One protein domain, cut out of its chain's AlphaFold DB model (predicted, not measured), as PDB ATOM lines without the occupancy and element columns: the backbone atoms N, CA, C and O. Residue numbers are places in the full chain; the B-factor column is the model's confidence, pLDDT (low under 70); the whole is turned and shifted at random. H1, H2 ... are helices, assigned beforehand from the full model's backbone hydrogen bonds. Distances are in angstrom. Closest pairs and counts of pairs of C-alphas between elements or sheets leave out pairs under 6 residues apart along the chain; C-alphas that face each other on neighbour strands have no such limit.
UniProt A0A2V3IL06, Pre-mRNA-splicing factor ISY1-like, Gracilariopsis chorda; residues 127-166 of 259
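Overview. This is residues 127 to 166 of the 259 residues of the protein "Pre-mRNA-splicing factor ISY1-like" of Gracilariopsis chorda (UniProt A0A2V3IL06). Two helices, H1 and H2, follow one another end on in a long extended rod, with an open corner between them at residue 146, and a single short helical turn, H3, lies at the far end. No part folds back on another: H1 and H2 make a wide, open V, their lines at a steep tilt of 43 degrees, and residues 159 to 161 after H2 turn off to the side to reach H3. The printed part has 40 residues, with three named helices in the order H1, H2, H3 and no named strand; the class is all helix. The whole is extended, with a radius of gyration of the C-alphas of 16.7 A, and the C-alphas span 53 by 19 by 6 A along their three main axes.

Along the chain. H1 is residues 127 to 145, the longest helix with 19 residues; its C-alphas run from Pro 127 at (-41.796, -6.120, 270.837) to Asp 145 at (-23.835, 5.718, 255.457), 26.4 A from first to last. Asp 146 is the one residue between it and the next helix. H2 is residues 147 to 158, 12 residues, and it measures 15.7 A from C-alpha 147 at (-19.373, 8.817, 254.147) to C-alpha 158. Residues 159 to 161 follow. H3 is residues 162 to 165, 4 residues, 5.6 A from first to last C-alpha, and it ends with C-alpha 165 at (-1.761, -6.319, 241.031). Gly 166 is the last printed residue.

Arrangement. H1 and H2 are close but not clearly touching, with 1 pair of C-alphas within 8 A. Their closest C-alphas, those of Leu 144 and Gln 150, are 7.7 A apart. The two helices run the same way at a steep tilt of 43 degrees, and their centres are 23.7 A apart. H2 and H3 are apart, though they follow each other in the chain. H1 and H3 are apart too. In H1 and H2 every O i to N i+4 pair is within hydrogen-bond range. H3, with 4 residues, is too short for such a pair, and its 1 pair of O i to N i+3 is within range.

Size, cuts and confidence. The two C-alphas farthest apart are those of the first and last printed residues, Pro 127 and Gly 166, at 53.7 A. Residues 127 to 166 stand free: no C-alpha 8 or more residues away along the chain comes within 10 A. The links from H1 to H2 and from H2 to H3 are both tight, of 1 and 3 residues. The printed part has no cut. The mean pLDDT of the printed part is 83.2, and no printed residue is under 70.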
ATOM      1  N   PRO A 127     -42.049  -7.565 270.848       87.94
ATOM      2  CA  PRO A 127     -41.796  -6.120 270.837       87.94
ATOM      3  C   PRO A 127     -40.351  -5.730 271.187       87.94
ATOM      4  O   PRO A 127     -39.701  -5.010 270.433       87.94
ATOM      5  N   GLY A 128     -39.787  -6.297 272.260       86.00
ATOM      6  CA  GLY A 128     -38.403  -6.009 272.660       86.00
ATOM      7  C   GLY A 128     -37.343  -6.550 271.690       86.00
ATOM      8  O   GLY A 128     -36.264  -5.979 271.557       86.00
ATOM      9  N   VAL A 129     -37.634  -7.635 270.968       85.75
ATOM     10  CA  VAL A 129     -36.702  -8.222 269.987       85.75
ATOM     11  C   VAL A 129     -36.711  -7.420 268.690       85.75
ATOM     12  O   VAL A 129     -35.650  -7.203 268.097       85.75
ATOM     13  N   GLN A 130     -37.884  -6.931 268.277       88.00
ATOM     14  CA  GLN A 130     -38.026  -6.042 267.126       88.00
ATOM     15  C   GLN A 130     -37.222  -4.753 267.309       88.00
ATOM     16  O   GLN A 130     -36.504  -4.349 266.395       88.00
ATOM     17  N   GLU A 131     -37.272  -4.141 268.494       89.62
ATOM     18  CA  GLU A 131     -36.483  -2.944 268.807       89.62
ATOM     19  C   GLU A 131     -34.975  -3.206 268.694       89.62
ATOM     20  O   GLU A 131     -34.243  -2.420 268.088       89.62
ATOM     21  N   LEU A 132     -34.498  -4.347 269.204       86.88
ATOM     22  CA  LEU A 132     -33.086  -4.721 269.102       86.88
ATOM     23  C   LEU A 132     -32.650  -4.989 267.653       86.88
ATOM     24  O   LEU A 132     -31.525  -4.643 267.271       86.88
ATOM     25  N   LEU A 133     -33.523  -5.601 266.847       84.81
ATOM     26  CA  LEU A 133     -33.305  -5.805 265.414       84.81
ATOM     27  C   LEU A 133     -33.230  -4.464 264.683       84.81
ATOM     28  O   LEU A 133     -32.247  -4.217 263.984       84.81
ATOM     29  N   ALA A 134     -34.197  -3.576 264.911       88.06
ATOM     30  CA  ALA A 134     -34.225  -2.244 264.325       88.06
ATOM     31  C   ALA A 134     -32.981  -1.430 264.714       88.06
ATOM     32  O   ALA A 134     -32.319  -0.874 263.840       88.06
ATOM     33  N   ALA A 135     -32.579  -1.442 265.988       88.50
ATOM     34  CA  ALA A 135     -31.367  -0.770 266.457       88.50
ATOM     35  C   ALA A 135     -30.087  -1.357 265.831       88.50
ATOM     36  O   ALA A 135     -29.135  -0.637 265.523       88.50
ATOM     37  N   LYS A 136     -30.021  -2.679 265.619       85.00
ATOM     38  CA  LYS A 136     -28.901  -3.312 264.899       85.00
ATOM     39  C   LYS A 136     -28.881  -2.904 263.428       85.00
ATOM     40  O   LYS A 136     -27.804  -2.632 262.898       85.00
ATOM     41  N   GLU A 137     -30.035  -2.868 262.774       85.06
ATOM     42  CA  GLU A 137     -30.148  -2.429 261.385       85.06
ATOM     43  C   GLU A 137     -29.796  -0.955 261.220       85.06
ATOM     44  O   GLU A 137     -29.079  -0.625 260.280       85.06
ATOM     45  N   GLN A 138     -30.218  -0.095 262.148       86.56
ATOM     46  CA  GLN A 138     -29.824   1.313 262.204       86.56
ATOM     47  C   GLN A 138     -28.309   1.447 262.325       86.56
ATOM     48  O   GLN A 138     -27.699   2.030 261.441       86.56
ATOM     49  N   ARG A 139     -27.667   0.783 263.297       86.44
ATOM     50  CA  ARG A 139     -26.193   0.781 263.411       86.44
ATOM     51  C   ARG A 139     -25.488   0.251 262.162       86.44
ATOM     52  O   ARG A 139     -24.384   0.682 261.836       86.44
ATOM     53  N   ARG A 140     -26.087  -0.723 261.462       85.00
ATOM     54  CA  ARG A 140     -25.547  -1.230 260.193       85.00
ATOM     55  C   ARG A 140     -25.666  -0.182 259.087       85.00
ATOM     56  O   ARG A 140     -24.711  -0.031 258.335       85.00
ATOM     57  N   LYS A 141     -26.809   0.502 258.988       85.88
ATOM     58  CA  LYS A 141     -27.037   1.600 258.039       85.88
ATOM     59  C   LYS A 141     -26.098   2.761 258.329       85.88
ATOM     60  O   LYS A 141     -25.313   3.081 257.464       85.88
ATOM     61  N   GLU A 142     -26.024   3.234 259.570       85.38
ATOM     62  CA  GLU A 142     -25.075   4.270 260.004       85.38
ATOM     63  C   GLU A 142     -23.627   3.940 259.623       85.38
ATOM     64  O   GLU A 142     -22.904   4.805 259.149       85.38
ATOM     65  N   ARG A 143     -23.197   2.678 259.767       81.81
ATOM     66  CA  ARG A 143     -21.856   2.253 259.334       81.81
ATOM     67  C   ARG A 143     -21.673   2.305 257.813       81.81
ATOM     68  O   ARG A 143     -20.566   2.557 257.352       81.81
ATOM     69  N   LEU A 144     -22.712   1.986 257.044       77.38
ATOM     70  CA  LEU A 144     -22.682   2.043 255.579       77.38
ATOM     71  C   LEU A 144     -22.771   3.484 255.070       77.38
ATOM     72  O   LEU A 144     -22.100   3.813 254.098       77.38
ATOM     73  N   ASP A 145     -23.566   4.310 255.746       79.00
ATOM     74  CA  ASP A 145     -23.835   5.718 255.457       79.00
ATOM     75  C   ASP A 145     -22.726   6.639 255.995       79.00
ATOM     76  O   ASP A 145     -22.728   7.836 255.711       79.00
ATOM     77  N   ASP A 146     -21.763   6.101 256.755       82.50
ATOM     78  CA  ASP A 146     -20.555   6.810 257.167       82.50
ATOM     79  C   ASP A 146     -19.709   7.130 255.927       82.50
ATOM     80  O   ASP A 146     -18.814   6.389 255.503       82.50
ATOM     81  N   GLU A 147     -20.019   8.280 255.335       74.12
ATOM     82  CA  GLU A 147     -19.373   8.817 254.147       74.12
ATOM     83  C   GLU A 147     -17.855   8.932 254.349       74.12
ATOM     84  O   GLU A 147     -17.088   8.815 253.400       74.12
ATOM     85  N   SER A 148     -17.382   9.086 255.593       76.31
ATOM     86  CA  SER A 148     -15.951   9.133 255.901       76.31
ATOM     87  C   SER A 148     -15.252   7.782 255.709       76.31
ATOM     88  O   SER A 148     -14.070   7.752 255.356       76.31
ATOM     89  N   LEU A 149     -15.948   6.662 255.939       78.06
ATOM     90  CA  LEU A 149     -15.436   5.317 255.672       78.06
ATOM     91  C   LEU A 149     -15.459   5.025 254.179       78.06
ATOM     92  O   LEU A 149     -14.464   4.534 253.651       78.06
ATOM     93  N   GLN A 150     -16.552   5.375 253.497       78.81
ATOM     94  CA  GLN A 150     -16.641   5.236 252.044       78.81
ATOM     95  C   GLN A 150     -15.553   6.058 251.353       78.81
ATOM     96  O   GLN A 150     -14.810   5.503 250.553       78.81
ATOM     97  N   ARG A 151     -15.374   7.328 251.744       80.31
ATOM     98  CA  ARG A 151     -14.301   8.201 251.244       80.31
ATOM     99  C   ARG A 151     -12.918   7.599 251.493       80.31
ATOM    100  O   ARG A 151     -12.122   7.533 250.563       80.31
ATOM    101  N   ARG A 152     -12.646   7.088 252.701       79.62
ATOM    102  CA  ARG A 152     -11.378   6.399 253.019       79.62
ATOM    103  C   ARG A 152     -11.160   5.143 252.178       79.62
ATOM    104  O   ARG A 152     -10.041   4.914 251.732       79.62
ATOM    105  N   MET A 153     -12.204   4.347 251.941       79.94
ATOM    106  CA  MET A 153     -12.120   3.182 251.059       79.94
ATOM    107  C   MET A 153     -11.873   3.605 249.614       79.94
ATOM    108  O   MET A 153     -10.972   3.066 248.987       79.94
ATOM    109  N   THR A 154     -12.609   4.589 249.093       86.56
ATOM    110  CA  THR A 154     -12.420   5.088 247.725       86.56
ATOM    111  C   THR A 154     -11.048   5.714 247.535       86.56
ATOM    112  O   THR A 154     -10.436   5.497 246.502       86.56
ATOM    113  N   GLU A 155     -10.530   6.433 248.530       88.56
ATOM    114  CA  GLU A 155      -9.183   7.002 248.501       88.56
ATOM    115  C   GLU A 155      -8.114   5.901 248.528       88.56
ATOM    116  O   GLU A 155      -7.121   5.995 247.813       88.56
ATOM    117  N   MET A 156      -8.329   4.831 249.303       85.56
ATOM    118  CA  MET A 156      -7.471   3.644 249.268       85.56
ATOM    119  C   MET A 156      -7.513   2.964 247.900       85.56
ATOM    120  O   MET A 156      -6.462   2.751 247.309       85.56
ATOM    121  N   TYR A 157      -8.700   2.665 247.370       84.06
ATOM    122  CA  TYR A 157      -8.851   1.997 246.075       84.06
ATOM    123  C   TYR A 157      -8.352   2.854 244.910       84.06
ATOM    124  O   TYR A 157      -7.795   2.307 243.969       84.06
ATOM    125  N   ALA A 158      -8.479   4.179 244.986       87.00
ATOM    126  CA  ALA A 158      -7.941   5.098 243.986       87.00
ATOM    127  C   ALA A 158      -6.404   5.144 243.970       87.00
ATOM    128  O   ALA A 158      -5.832   5.551 242.969       87.00
ATOM    129  N   ARG A 159      -5.739   4.752 245.066       82.69
ATOM    130  CA  ARG A 159      -4.273   4.611 245.141       82.69
ATOM    131  C   ARG A 159      -3.781   3.219 244.745       82.69
ATOM    132  O   ARG A 159      -2.575   3.006 244.669       82.69
ATOM    133  N   VAL A 160      -4.686   2.259 244.576       87.75
ATOM    134  CA  VAL A 160      -4.346   0.897 244.167       87.75
ATOM    135  C   VAL A 160      -4.458   0.825 242.650       87.75
ATOM    136  O   VAL A 160      -5.527   0.572 242.097       87.75
ATOM    137  N   ASP A 161      -3.333   1.058 241.983       79.81
ATOM    138  CA  ASP A 161      -3.249   1.007 240.528       79.81
ATOM    139  C   ASP A 161      -3.113  -0.426 239.998       79.81
ATOM    140  O   ASP A 161      -2.804  -1.376 240.722       79.81
ATOM    141  N   ARG A 162      -3.309  -0.584 238.684       80.19
ATOM    142  CA  ARG A 162      -3.101  -1.839 237.937       80.19
ATOM    143  C   ARG A 162      -1.722  -2.466 238.217       80.19
ATOM    144  O   ARG A 162      -1.596  -3.689 238.251       80.19
ATOM    145  N   GLU A 163      -0.722  -1.625 238.466       76.44
ATOM    146  CA  GLU A 163       0.643  -1.992 238.858       76.44
ATOM    147  C   GLU A 163       0.710  -2.764 240.184       76.44
ATOM    148  O   GLU A 163       1.474  -3.720 240.291       76.44
ATOM    149  N   TYR A 164      -0.134  -2.435 241.169       80.88
ATOM    150  CA  TYR A 164      -0.170  -3.126 242.466       80.88
ATOM    151  C   TYR A 164      -0.541  -4.610 242.331       80.88
ATOM    152  O   TYR A 164      -0.062  -5.449 243.093       80.88
ATOM    153  N   TYR A 165      -1.368  -4.943 241.338       80.44
ATOM    154  CA  TYR A 165      -1.761  -6.319 241.031       80.44
ATOM    155  C   TYR A 165      -0.834  -7.008 240.015       80.44
ATOM    156  O   TYR A 165      -1.155  -8.098 239.550       80.44
ATOM    157  N   GLY A 166       0.308  -6.401 239.660       75.31
ATOM    158  CA  GLY A 166       1.275  -6.996 238.731       75.31
ATOM    159  C   GLY A 166       0.786  -7.054 237.281       75.31
ATOM    160  O   GLY A 166       1.300  -7.817 236.477       75.31
TER     161      GLY A 166